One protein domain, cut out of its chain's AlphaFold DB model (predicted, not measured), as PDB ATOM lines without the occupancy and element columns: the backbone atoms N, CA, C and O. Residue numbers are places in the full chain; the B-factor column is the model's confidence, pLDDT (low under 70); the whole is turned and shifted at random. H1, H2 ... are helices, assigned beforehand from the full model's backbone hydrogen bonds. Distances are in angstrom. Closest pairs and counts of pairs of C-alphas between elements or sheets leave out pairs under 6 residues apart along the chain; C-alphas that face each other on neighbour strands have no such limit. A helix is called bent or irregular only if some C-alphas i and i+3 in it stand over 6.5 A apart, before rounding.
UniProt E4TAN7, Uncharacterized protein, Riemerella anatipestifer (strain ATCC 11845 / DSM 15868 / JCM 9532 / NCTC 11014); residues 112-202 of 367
ATOM      1  N   VAL A 112      35.079  18.167 -24.430       50.81
ATOM      2  CA  VAL A 112      34.642  18.094 -23.038       50.81
ATOM      3  C   VAL A 112      33.227  17.523 -23.039       50.81
ATOM      4  O   VAL A 112      32.338  18.042 -23.716       50.81
ATOM      5  N   ASP A 113      33.020  16.439 -22.301       61.84
ATOM      6  CA  ASP A 113      31.692  15.880 -22.069       61.84
ATOM      7  C   ASP A 113      31.416  15.818 -20.570       61.84
ATOM      8  O   ASP A 113      32.340  15.763 -19.755       61.84
ATOM      9  N   PHE A 114      30.142  15.854 -20.207       75.12
ATOM     10  CA  PHE A 114      29.697  15.936 -18.822       75.12
ATOM     11  C   PHE A 114      28.968  14.656 -18.463       75.12
ATOM     12  O   PHE A 114      28.108  14.210 -19.220       75.12
ATOM     13  N   HIS A 115      29.310  14.060 -17.324       77.00
ATOM     14  CA  HIS A 115      28.659  12.834 -16.895       77.00
ATOM     15  C   HIS A 115      27.255  13.112 -16.372       77.00
ATOM     16  O   HIS A 115      27.000  14.098 -15.679       77.00
ATOM     17  N   ILE A 116      26.349  12.198 -16.688       84.00
ATOM     18  CA  ILE A 116      25.017  12.182 -16.101       84.00
ATOM     19  C   ILE A 116      25.119  11.511 -14.721       84.00
ATOM     20  O   ILE A 116      25.636  10.386 -14.648       84.00
ATOM     21  N   PRO A 117      24.642  12.163 -13.637       86.75
ATOM     22  CA  PRO A 117      24.617  11.578 -12.296       86.75
ATOM     23  C   PRO A 117      23.970  10.192 -12.280       86.75
ATOM     24  O   PRO A 117      23.031   9.927 -13.036       86.75
ATOM     25  N   GLN A 118      24.470   9.296 -11.425       83.62
ATOM     26  CA  GLN A 118      23.948   7.928 -11.356       83.62
ATOM     27  C   GLN A 118      22.466   7.915 -10.979       83.62
ATOM     28  O   GLN A 118      21.683   7.208 -11.601       83.62
ATOM     29  N   GLU A 119      22.073   8.813 -10.086       87.38
ATOM     30  CA  GLU A 119      20.717   9.003  -9.594       87.38
ATOM     31  C   GLU A 119      19.735   9.379 -10.721       87.38
ATOM     32  O   GLU A 119      18.582   8.958 -10.711       87.38
ATOM     33  N   ILE A 120      20.188  10.123 -11.740       90.56
ATOM     34  CA  ILE A 120      19.371  10.469 -12.918       90.56
ATOM     35  C   ILE A 120      19.158   9.248 -13.819       90.56
ATOM     36  O   ILE A 120      18.069   9.064 -14.364       90.56
ATOM     37  N   LYS A 121      20.182   8.399 -13.964       89.56
ATOM     38  CA  LYS A 121      20.077   7.140 -14.717       89.56
ATOM     39  C   LYS A 121      19.178   6.141 -13.994       89.56
ATOM     40  O   LYS A 121      18.361   5.486 -14.634       89.56
ATOM     41  N   ASP A 122      19.303   6.056 -12.675       88.44
ATOM     42  CA  ASP A 122      18.473   5.186 -11.843       88.44
ATOM     43  C   ASP A 122      17.009   5.636 -11.878       88.44
ATOM     44  O   ASP A 122      16.117   4.804 -12.038       88.44
ATOM     45  N   LEU A 123      16.765   6.952 -11.837       91.19
ATOM     46  CA  LEU A 123      15.436   7.533 -12.010       91.19
ATOM     47  C   LEU A 123      14.809   7.130 -13.347       91.19
ATOM     48  O   LEU A 123      13.672   6.680 -13.360       91.19
ATOM     49  N   GLU A 124      15.529   7.253 -14.461       92.56
ATOM     50  CA  GLU A 124      14.989   6.856 -15.765       92.56
ATOM     51  C   GLU A 124      14.793   5.338 -15.882       92.56
ATOM     52  O   GLU A 124      13.840   4.878 -16.506       92.56
ATOM     53  N   LYS A 125      15.670   4.543 -15.261       90.06
ATOM     54  CA  LYS A 125      15.539   3.082 -15.237       90.06
ATOM     55  C   LYS A 125      14.289   2.636 -14.474       90.06
ATOM     56  O   LYS A 125      13.629   1.695 -14.908       90.06
ATOM     57  N   LEU A 126      13.995   3.276 -13.342       90.88
ATOM     58  CA  LEU A 126      12.831   2.969 -12.503       90.88
ATOM     59  C   LEU A 126      11.539   3.593 -13.046       90.88
ATOM     60  O   LEU A 126      10.477   2.989 -12.925       90.88
ATOM     61  N   TYR A 127      11.643   4.764 -13.676       93.56
ATOM     62  CA  TYR A 127      10.526   5.559 -14.190       93.56
ATOM     63  C   TYR A 127      10.816   6.059 -15.618       93.56
ATOM     64  O   TYR A 127      11.138   7.240 -15.815       93.56
ATOM     65  N   PRO A 128      10.736   5.184 -16.641       91.44
ATOM     66  CA  PRO A 128      11.102   5.524 -18.019       91.44
ATOM     67  C   PRO A 128      10.300   6.685 -18.618       91.44
ATOM     68  O   PRO A 128      10.813   7.436 -19.444       91.44
ATOM     69  N   GLU A 129       9.058   6.886 -18.174       92.69
ATOM     70  CA  GLU A 129       8.180   7.973 -18.613       92.69
ATOM     71  C   GLU A 129       8.713   9.369 -18.258       92.69
ATOM     72  O   GLU A 129       8.316  10.364 -18.871       92.69
ATOM     73  N   THR A 130       9.635   9.458 -17.295       91.75
ATOM     74  CA  THR A 130      10.264  10.725 -16.909       91.75
ATOM     75  C   THR A 130      11.171  11.297 -17.992       91.75
ATOM     76  O   THR A 130      11.386  12.513 -18.006       91.75
ATOM     77  N   ASN A 131      11.730  10.440 -18.862       91.19
ATOM     78  CA  ASN A 131      12.838  10.776 -19.763       91.19
ATOM     79  C   ASN A 131      13.938  11.580 -19.038       91.19
ATOM     80  O   ASN A 131      14.406  12.613 -19.530       91.19
ATOM     81  N   ALA A 132      14.289  11.170 -17.810       91.69
ATOM     82  CA  ALA A 132      15.102  11.980 -16.903       91.69
ATOM     83  C   ALA A 132      16.477  12.344 -17.482       91.69
ATOM     84  O   ALA A 132      16.957  13.457 -17.256       91.69
ATOM     85  N   VAL A 133      17.079  11.450 -18.273       89.75
ATOM     86  CA  VAL A 133      18.368  11.683 -18.938       89.75
ATOM     87  C   VAL A 133      18.262  12.805 -19.967       89.75
ATOM     88  O   VAL A 133      19.025  13.770 -19.904       89.75
ATOM     89  N   ASP A 134      17.302  12.729 -20.887       88.56
ATOM     90  CA  ASP A 134      17.138  13.751 -21.927       88.56
ATOM     91  C   ASP A 134      16.679  15.083 -21.336       88.56
ATOM     92  O   ASP A 134      17.089  16.159 -21.782       88.56
ATOM     93  N   PHE A 135      15.881  15.038 -20.270       92.56
ATOM     94  CA  PHE A 135      15.544  16.238 -19.528       92.56
ATOM     95  C   PHE A 135      16.783  16.888 -18.896       92.56
ATOM     96  O   PHE A 135      16.972  18.101 -19.022       92.56
ATOM     97  N   PHE A 136      17.630  16.096 -18.233       91.62
ATOM     98  CA  PHE A 136      18.869  16.572 -17.625       91.62
ATOM     99  C   PHE A 136      19.814  17.170 -18.670       91.62
ATOM    100  O   PHE A 136      20.342  18.257 -18.449       91.62
ATOM    101  N   ARG A 137      19.966  16.514 -19.828       89.06
ATOM    102  CA  ARG A 137      20.744  17.023 -20.968       89.06
ATOM    103  C   ARG A 137      20.283  18.411 -21.379       89.06
ATOM    104  O   ARG A 137      21.055  19.359 -21.289       89.06
ATOM    105  N   ASN A 138      19.007  18.549 -21.723       89.31
ATOM    106  CA  ASN A 138      18.433  19.822 -22.159       89.31
ATOM    107  C   ASN A 138      18.572  20.923 -21.095       89.31
ATOM    108  O   ASN A 138      18.872  22.076 -21.414       89.31
ATOM    109  N   TRP A 139      18.366  20.577 -19.820       92.69
ATOM    110  CA  TRP A 139      18.578  21.504 -18.710       92.69
ATOM    111  C   TRP A 139      20.037  21.964 -18.622       92.69
ATOM    112  O   TRP A 139      20.287  23.165 -18.497       92.69
ATOM    113  N   PHE A 140      20.982  21.027 -18.714       89.81
ATOM    114  CA  PHE A 140      22.410  21.310 -18.656       89.81
ATOM    115  C   PHE A 140      22.829  22.224 -19.809       89.81
ATOM    116  O   PHE A 140      23.498  23.233 -19.579       89.81
ATOM    117  N   GLU A 141      22.407  21.906 -21.038       87.12
ATOM    118  CA  GLU A 141      22.774  22.696 -22.213       87.12
ATOM    119  C   GLU A 141      22.303  24.143 -22.079       87.12
ATOM    120  O   GLU A 141      23.074  25.086 -22.275       87.12
ATOM    121  N   ARG A 142      21.046  24.330 -21.662       89.56
ATOM    122  CA  ARG A 142      20.485  25.662 -21.447       89.56
ATOM    123  C   ARG A 142      21.262  26.437 -20.385       89.56
ATOM    124  O   ARG A 142      21.618  27.588 -20.615       89.56
ATOM    125  N   LEU A 143      21.559  25.804 -19.251       89.44
ATOM    126  CA  LEU A 143      22.273  26.447 -18.149       89.44
ATOM    127  C   LEU A 143      23.690  26.879 -18.550       89.44
ATOM    128  O   LEU A 143      24.120  27.978 -18.206       89.44
ATOM    129  N   VAL A 144      24.431  26.039 -19.273       87.06
ATOM    130  CA  VAL A 144      25.781  26.410 -19.717       87.06
ATOM    131  C   VAL A 144      25.730  27.511 -20.775       87.06
ATOM    132  O   VAL A 144      26.539  28.438 -20.725       87.06
ATOM    133  N   TYR A 145      24.751  27.476 -21.681       88.75
ATOM    134  CA  TYR A 145      24.548  28.563 -22.635       88.75
ATOM    135  C   TYR A 145      24.229  29.895 -21.937       88.75
ATOM    136  O   TYR A 145      24.793  30.925 -22.301       88.75
ATOM    137  N   GLU A 146      23.395  29.886 -20.892       90.44
ATOM    138  CA  GLU A 146      23.115  31.070 -20.066       90.44
ATOM    139  C   GLU A 146      24.396  31.650 -19.447       90.44
ATOM    140  O   GLU A 146      24.628  32.855 -19.560       90.44
ATOM    141  N   GLN A 147      25.271  30.808 -18.883       89.94
ATOM    142  CA  GLN A 147      26.552  31.267 -18.326       89.94
ATOM    143  C   GLN A 147      27.471  31.877 -19.399       89.94
ATOM    144  O   GLN A 147      28.146  32.876 -19.145       89.94
ATOM    145  N   ILE A 148      27.495  31.310 -20.611       88.62
ATOM    146  CA  ILE A 148      28.260  31.867 -21.740       88.62
ATOM    147  C   ILE A 148      27.724  33.254 -22.113       88.62
ATOM    148  O   ILE A 148      28.511  34.181 -22.302       88.62
ATOM    149  N   GLN A 149      26.401  33.421 -22.188       91.12
ATOM    150  CA  GLN A 149      25.779  34.707 -22.516       91.12
ATOM    151  C   GLN A 149      26.009  35.758 -21.425       91.12
ATOM    152  O   GLN A 149      26.296  36.916 -21.732       91.12
ATOM    153  N   GLU A 150      25.933  35.369 -20.154       90.81
ATOM    154  CA  GLU A 150      26.253  36.246 -19.027       90.81
ATOM    155  C   GLU A 150      27.714  36.710 -19.083       90.81
ATOM    156  O   GLU A 150      27.993  37.910 -18.994       90.81
ATOM    157  N   ARG A 151      28.649  35.786 -19.335       90.56
ATOM    158  CA  ARG A 151      30.070  36.118 -19.488       90.56
ATOM    159  C   ARG A 151      30.330  37.009 -20.704       90.56
ATOM    160  O   ARG A 151      31.108  37.949 -20.599       90.56
ATOM    161  N   ARG A 152      29.649  36.771 -21.831       90.88
ATOM    162  CA  ARG A 152      29.716  37.626 -23.034       90.88
ATOM    163  C   ARG A 152      29.281  39.064 -22.746       90.88
ATOM    164  O   ARG A 152      29.853  39.985 -23.314       90.88
ATOM    165  N   ARG A 153      28.295  39.272 -21.868       92.31
ATOM    166  CA  ARG A 153      27.824  40.618 -21.483       92.31
ATOM    167  C   ARG A 153      28.756  41.329 -20.506       92.31
ATOM    168  O   ARG A 153      28.843  42.549 -20.538       92.31
ATOM    169  N   THR A 154      29.403  40.577 -19.622       92.94
ATOM    170  CA  THR A 154      30.169  41.125 -18.489       92.94
ATOM    171  C   THR A 154      31.674  41.201 -18.741       92.94
ATOM    172  O   THR A 154      32.375  41.893 -18.011       92.94
ATOM    173  N   ASN A 155      32.183  40.520 -19.771       93.56
ATOM    174  CA  ASN A 155      33.602  40.476 -20.105       93.56
ATOM    175  C   ASN A 155      33.822  40.829 -21.587       93.56
ATOM    176  O   ASN A 155      33.504  40.048 -22.486       93.56
ATOM    177  N   GLU A 156      34.389  42.013 -21.835       93.50
ATOM    178  CA  GLU A 156      34.606  42.553 -23.183       93.50
ATOM    179  C   GLU A 156      35.572  41.696 -24.021       93.50
ATOM    180  O   GLU A 156      35.321  41.455 -25.201       93.50
ATOM    181  N   GLU A 157      36.643  41.181 -23.413       93.12
ATOM    182  CA  GLU A 157      37.616  40.302 -24.073       93.12
ATOM    183  C   GLU A 157      36.962  38.988 -24.522       93.12
ATOM    184  O   GLU A 157      37.100  38.560 -25.671       93.12
ATOM    185  N   PHE A 158      36.160  38.381 -23.647       90.75
ATOM    186  CA  PHE A 158      35.397  37.180 -23.970       90.75
ATOM    187  C   PHE A 158      34.362  37.449 -25.071       90.75
ATOM    188  O   PHE A 158      34.153  36.604 -25.942       90.75
ATOM    189  N   SER A 159      33.743  38.632 -25.074       91.75
ATOM    190  CA  SER A 159      32.808  39.048 -26.122       91.75
ATOM    191  C   SER A 159      33.481  39.156 -27.492       91.75
ATOM    192  O   SER A 159      32.954  38.632 -28.475       91.75
ATOM    193  N   LYS A 160      34.687  39.739 -27.554       91.12
ATOM    194  CA  LYS A 160      35.501  39.784 -28.782       91.12
ATOM    195  C   LYS A 160      35.828  38.374 -29.279       91.12
ATOM    196  O   LYS A 160      35.537  38.069 -30.433       91.12
ATOM    197  N   LYS A 161      36.272  37.474 -28.388       89.44
ATOM    198  CA  LYS A 161      36.525  36.053 -28.717       89.44
ATOM    199  C   LYS A 161      35.274  35.358 -29.279       89.44
ATOM    200  O   LYS A 161      35.374  34.592 -30.232       89.44
ATOM    201  N   CYS A 162      34.089  35.635 -28.728       88.56
ATOM    202  CA  CYS A 162      32.821  35.101 -29.242       88.56
ATOM    203  C   CYS A 162      32.545  35.532 -30.692       88.56
ATOM    204  O   CYS A 162      32.123  34.710 -31.506       88.56
ATOM    205  N   ILE A 163      32.783  36.808 -31.009       89.06
ATOM    206  CA  ILE A 163      32.581  37.362 -32.355       89.06
ATOM    207  C   ILE A 163      33.607  36.774 -33.328       89.06
ATOM    208  O   ILE A 163      33.227  36.260 -34.373       89.06
ATOM    209  N   GLU A 164      34.890  36.772 -32.961       86.75
ATOM    210  CA  GLU A 164      35.980  36.218 -33.781       86.75
ATOM    211  C   GLU A 164      35.775  34.738 -34.128       86.75
ATOM    212  O   GLU A 164      36.170  34.281 -35.199       86.75
ATOM    213  N   LYS A 165      35.161  33.973 -33.217       81.00
ATOM    214  CA  LYS A 165      34.867  32.545 -33.393       81.00
ATOM    215  C   LYS A 165      33.485  32.264 -33.981       81.00
ATOM    216  O   LYS A 165      33.123  31.093 -34.095       81.00
ATOM    217  N   ASP A 166      32.730  33.298 -34.357       83.81
ATOM    218  CA  ASP A 166      31.431  33.165 -35.025       83.81
ATOM    219  C   ASP A 166      30.445  32.265 -34.239       83.81
ATOM    220  O   ASP A 166      29.700  31.462 -34.812       83.81
ATOM    221  N   ILE A 167      30.438  32.369 -32.899       84.94
ATOM    222  CA  ILE A 167      29.742  31.398 -32.029       84.94
ATOM    223  C   ILE A 167      28.243  31.287 -32.313       84.94
ATOM    224  O   ILE A 167      27.669  30.213 -32.154       84.94
ATOM    225  N   ASP A 168      27.622  32.367 -32.788       84.19
ATOM    226  CA  ASP A 168      26.185  32.436 -33.065       84.19
ATOM    227  C   ASP A 168      25.786  31.528 -34.254       84.19
ATOM    228  O   ASP A 168      24.622  31.152 -34.394       84.19
ATOM    229  N   LYS A 169      26.751  31.101 -35.084       80.56
ATOM    230  CA  LYS A 169      26.549  30.125 -36.173       80.56
ATOM    231  C   LYS A 169      26.750  28.674 -35.722       80.56
ATOM    232  O   LYS A 169      26.474  27.738 -36.480       80.56
ATOM    233  N   ILE A 170      27.250  28.450 -34.506       74.69
ATOM    234  CA  ILE A 170      27.617  27.122 -34.014       74.69
ATOM    235  C   ILE A 170      26.427  26.484 -33.300       74.69
ATOM    236  O   ILE A 170      26.019  26.900 -32.226       74.69
ATOM    237  N   LYS A 171      25.904  25.392 -33.865       73.69
ATOM    238  CA  LYS A 171      24.748  24.678 -33.290       73.69
ATOM    239  C   LYS A 171      25.076  23.802 -32.079       73.69
ATOM    240  O   LYS A 171      24.169  23.396 -31.368       73.69
ATOM    241  N   SER A 172      26.340  23.434 -31.876       74.81
ATOM    242  CA  SER A 172      26.716  22.488 -30.822       74.81
ATOM    243  C   SER A 172      27.398  23.189 -29.660       74.81
ATOM    244  O   SER A 172      28.526  23.659 -29.801       74.81
ATOM    245  N   LEU A 173      26.754  23.157 -28.496       77.25
ATOM    246  CA  LEU A 173      27.259  23.778 -27.279       77.25
ATOM    247  C   LEU A 173      28.628  23.240 -26.850       77.25
ATOM    248  O   LEU A 173      29.504  24.036 -26.540       77.25
ATOM    249  N   GLY A 174      28.872  21.927 -26.945       69.81
ATOM    250  CA  GLY A 174      30.207  21.370 -26.693       69.81
ATOM    251  C   GLY A 174      31.304  22.028 -27.548       69.81
ATOM    252  O   GLY A 174      32.366  22.355 -27.042       69.81
ATOM    253  N   LYS A 175      31.019  22.347 -28.825       68.75
ATOM    254  CA  LYS A 175      31.985  23.019 -29.718       68.75
ATOM    255  C   LYS A 175      32.215  24.470 -29.286       68.75
ATOM    256  O   LYS A 175      33.329  24.964 -29.406       68.75
ATOM    257  N   ILE A 176      31.173  25.144 -28.798       78.19
ATOM    258  CA  ILE A 176      31.279  26.502 -28.252       78.19
ATOM    259  C   ILE A 176      32.154  26.492 -26.993       78.19
ATOM    260  O   ILE A 176      33.054  27.320 -26.882       78.19
ATOM    261  N   ILE A 177      31.926  25.543 -26.078       76.44
ATOM    262  CA  ILE A 177      32.725  25.382 -24.855       76.44
ATOM    263  C   ILE A 177      34.204  25.206 -25.208       76.44
ATOM    264  O   ILE A 177      35.038  25.939 -24.678       76.44
ATOM    265  N   ASP A 178      34.508  24.298 -26.139       69.12
ATOM    266  CA  ASP A 178      35.881  24.009 -26.560       69.12
ATOM    267  C   ASP A 178      36.547  25.240 -27.205       69.12
ATOM    268  O   ASP A 178      37.631  25.646 -26.792       69.12
ATOM    269  N   LEU A 179      35.891  25.891 -28.177       71.69
ATOM    270  CA  LEU A 179      36.450  27.051 -28.895       71.69
ATOM    271  C   LEU A 179      36.700  28.265 -27.999       71.69
ATOM    272  O   LEU A 179      37.613  29.058 -28.251       71.69
ATOM    273  N   LEU A 180      35.859  28.441 -26.984       77.75
ATOM    274  CA  LEU A 180      35.988  29.533 -26.031       77.75
ATOM    275  C   LEU A 180      36.905  29.178 -24.859       77.75
ATOM    276  O   LEU A 180      37.265  30.084 -24.106       77.75
ATOM    277  N   GLU A 181      37.303  27.908 -24.723       73.31
ATOM    278  CA  GLU A 181      37.952  27.343 -23.529       73.31
ATOM    279  C   GLU A 181      37.137  27.668 -22.265       73.31
ATOM    280  O   GLU A 181      37.654  28.062 -21.214       73.31
ATOM    281  N   PHE A 182      35.811  27.577 -22.394       79.06
ATOM    282  CA  PHE A 182      34.884  28.009 -21.363       79.06
ATOM    283  C   PHE A 182      34.862  27.008 -20.204       79.06
ATOM    284  O   PHE A 182      34.508  25.843 -20.362       79.06
ATOM    285  N   LYS A 183      35.191  27.482 -19.002       79.94
ATOM    286  CA  LYS A 183      35.075  26.690 -17.774       79.94
ATOM    287  C   LYS A 183      33.690  26.878 -17.167       79.94
ATOM    288  O   LYS A 183      33.349  27.986 -16.755       79.94
ATOM    289  N   VAL A 184      32.920  25.793 -17.093       79.62
ATOM    290  CA  VAL A 184      31.609  25.778 -16.429       79.62
ATOM    291  C   VAL A 184      31.792  26.007 -14.931       79.62
ATOM    292  O   VAL A 184      32.615  25.344 -14.293       79.62
ATOM    293  N   ASN A 185      31.008  26.920 -14.354       83.94
ATOM    294  CA  ASN A 185      31.019  27.151 -12.914       83.94
ATOM    295  C   ASN A 185      30.359  25.959 -12.192       83.94
ATOM    296  O   ASN A 185      29.144  25.764 -12.276       83.94
ATOM    297  N   ARG A 186      31.175  25.157 -11.496       78.62
ATOM    298  CA  ARG A 186      30.743  23.916 -10.830       78.62
ATOM    299  C   ARG A 186      29.822  24.173  -9.644       78.62
ATOM    300  O   ARG A 186      28.816  23.487  -9.510       78.62
ATOM    301  N   GLU A 187      30.128  25.180  -8.832       81.94
ATOM    302  CA  GLU A 187      29.306  25.548  -7.675       81.94
ATOM    303  C   GLU A 187      27.903  25.957  -8.125       81.94
ATOM    304  O   GLU A 187      26.900  25.472  -7.600       81.94
ATOM    305  N   MET A 188      27.827  26.778  -9.176       84.25
ATOM    306  CA  MET A 188      26.555  27.192  -9.757       84.25
ATOM    307  C   MET A 188      25.796  26.012 -10.375       84.25
ATOM    308  O   MET A 188      24.574  25.937 -10.258       84.25
ATOM    309  N   LEU A 189      26.500  25.069 -11.005       85.31
ATOM    310  CA  LEU A 189      25.898  23.861 -11.564       85.31
ATOM    311  C   LEU A 189      25.260  22.988 -10.471       85.31
ATOM    312  O   LEU A 189      24.099  22.604 -10.609       85.31
ATOM    313  N   VAL A 190      25.985  22.722  -9.378       86.38
ATOM    314  CA  VAL A 190      25.487  21.954  -8.221       86.38
ATOM    315  C   VAL A 190      24.305  22.666  -7.567       86.38
ATOM    316  O   VAL A 190      23.260  22.057  -7.335       86.38
ATOM    317  N   LEU A 191      24.420  23.977  -7.336       88.25
ATOM    318  CA  LEU A 191      23.340  24.777  -6.762       88.25
ATOM    319  C   LEU A 191      22.076  24.708  -7.630       88.25
ATOM    320  O   LEU A 191      20.971  24.488  -7.129       88.25
ATOM    321  N   ARG A 192      22.218  24.871  -8.950       90.50
ATOM    322  CA  ARG A 192      21.093  24.797  -9.892       90.50
ATOM    323  C   ARG A 192      20.519  23.387  -9.987       90.50
ATOM    324  O   ARG A 192      19.305  23.249 -10.111       90.50
ATOM    325  N   TYR A 193      21.349  22.352  -9.881       91.38
ATOM    326  CA  TYR A 193      20.884  20.970  -9.810       91.38
ATOM    327  C   TYR A 193      20.000  20.754  -8.574       91.38
ATOM    328  O   TYR A 193      18.838  20.366  -8.713       91.38
ATOM    329  N   ASN A 194      20.500  21.090  -7.382       90.88
ATOM    330  CA  ASN A 194      19.766  20.910  -6.123       90.88
ATOM    331  C   ASN A 194      18.470  21.735  -6.101       90.88
ATOM    332  O   ASN A 194      17.415  21.270  -5.674       90.88
ATOM    333  N   THR A 195      18.509  22.961  -6.624       91.62
ATOM    334  CA  THR A 195      17.337  23.850  -6.611       91.62
ATOM    335  C   THR A 195      16.284  23.512  -7.664       91.62
ATOM    336  O   THR A 195      15.117  23.842  -7.452       91.62
ATOM    337  N   PHE A 196      16.651  22.873  -8.779       93.44
ATOM    338  CA  PHE A 196      15.731  22.623  -9.892       93.44
ATOM    339  C   PHE A 196      15.503  21.138 -10.174       93.44
ATOM    340  O   PHE A 196      14.356  20.694 -10.174       93.44
ATOM    341  N   ILE A 197      16.567  20.364 -10.397       93.38
ATOM    342  CA  ILE A 197      16.472  18.954 -10.795       93.38
ATOM    343  C   ILE A 197      15.913  18.104  -9.652       93.38
ATOM    344  O   ILE A 197      14.890  17.444  -9.838       93.38
ATOM    345  N   VAL A 198      16.502  18.200  -8.455       92.31
ATOM    346  CA  VAL A 198      16.025  17.462  -7.268       92.31
ATOM    347  C   VAL A 198      14.566  17.810  -6.976       92.31
ATOM    348  O   VAL A 198      13.723  16.932  -6.810       92.31
ATOM    349  N   ARG A 199      14.219  19.102  -7.013       91.38
ATOM    350  CA  ARG A 199      12.841  19.552  -6.767       91.38
ATOM    351  C   ARG A 199      11.850  19.061  -7.816       91.38
ATOM    352  O   ARG A 199      10.721  18.732  -7.453       91.38
ATOM    353  N   LYS A 200      12.244  19.019  -9.091       93.69
ATOM    354  CA  LYS A 200      11.379  18.557 -10.181       93.69
ATOM    355  C   LYS A 200      10.999  17.085 -10.017       93.69
ATOM    356  O   LYS A 200       9.845  16.737 -10.253       93.69
ATOM    357  N   PHE A 201      11.944  16.244  -9.601       93.75
ATOM    358  CA  PHE A 201      11.734  14.799  -9.486       93.75
ATOM    359  C   PHE A 201      11.533  14.314  -8.041       93.75
ATOM    360  O   PHE A 201      11.561  13.116  -7.782       93.75
ATOM    361  N   LYS A 202      11.243  15.221  -7.100       91.88
ATOM    362  CA  LYS A 202      11.080  14.908  -5.667       91.88
ATOM    363  C   LYS A 202      10.036  13.826  -5.350       91.88
ATOM    364  O   LYS A 202      10.094  13.205  -4.295       91.88
TER     365      LYS A 202
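AT A GLANCE: This is residues 112 to 202 of the 367 residues of an uncharacterized protein of Riemerella anatipestifer (strain ATCC 11845 / DSM 15868 / JCM 9532 / NCTC 11014) (UniProt E4TAN7). One long helix, H2, makes the middle and the long axis of an elongated, loosely built body, and four shorter helices are arranged round it: H1 folds against its first end as the other leg of a hairpin, H3 turns a corner at its last end, and H4 and H5 lie beside it on different sides. H5 runs back towards the end of H2 where H1 lies, and few C-alphas of H4 or H5 come near H2. The printed part has 91 residues with five named helices, H1 to H5 in order along the chain, and no named strand, and its class is all helix. It is only just loose, close to compact, with a radius of gyration of the C-alphas of 15.0 A, and its C-alphas span 46 by 23 by 17 A.

HOW THE PARTS SIT: After residues 112 to 117, H1, residues 118 to 126, is followed by a tight link of 5 residues and H2, residues 132 to 154. H1 and H2 form a helical hairpin and touch, with the C-alphas of Glu 124 and Ala 132 the closest at 5.3 A. They run opposite ways at a steep tilt of 38 degrees, only just past shallow, and H2 touches H1 with residues 132 to 136 alone. One residue, a tight link, separates H2 from H3, residues 156 to 164. H2 and H3 touch only at the corner by their link, H2 with residues 151 to 153 alone; the closest C-alphas, those of Arg 152 and Ser 159, are 4.6 A apart, and the two helices run opposite ways at a steep tilt of 65 degrees. H4, residues 173 to 180, only just touches H3, with 3 pairs of C-alphas within 8 A; the closest, those of Lys 161 and Leu 180, are 7.1 A apart. H4 is close to H2 but not clearly touching, with the C-alphas of Glu 141 and Leu 173 the closest at 6.9 A; the two run the same way at a shallow tilt of 30 degrees. H5, residues 186 to 200, touches no helix. It is close to H2 but not clearly touching, with the C-alphas of Phe 136 and Ile 197 the closest at 7.6 A; the two run opposite ways at a steep tilt of 43 degrees. H5 is apart from H1, H3 and H4, and H1 is also apart from H3 and H4. Every pair of O i and N i+4 in H1, H2, H3 and H4 is within hydrogen-bond range; in H5, 9 of 11 are.

IN THESE COORDINATES: H1 begins at C-alpha 118, at (23.948, 7.928, -11.356), and is 12.2 A long from first to last C-alpha. H2 runs 32.8 A from C-alpha 132, at (15.102, 11.980, -16.903), to C-alpha 154, at (30.169, 41.125, -18.489). H3 measures 12.4 A from first to last C-alpha, and H4 10.5 A. H5 spans 20.1 A and ends at C-alpha 200, at (11.379, 18.557, -10.181); it is irregular, but only just, with C-alphas 195 and 198 6.6 A apart.

THE WHOLE: The outline is only just a rod, and the two C-alphas farthest apart, those of Leu 126 and Glu 156, are 46.4 A from each other. The printed part has no cut, and the C-alphas of Val 112 and Lys 202, its first and last residues, are 29.4 A apart. No link is long: the link from H3 to H4, 8 residues, is short, and the other three are tight. The mean pLDDT of the printed part is 86.0; residues 112 to 113, 174 to 175 and 178 are under 70, and H4 has a mean of 74.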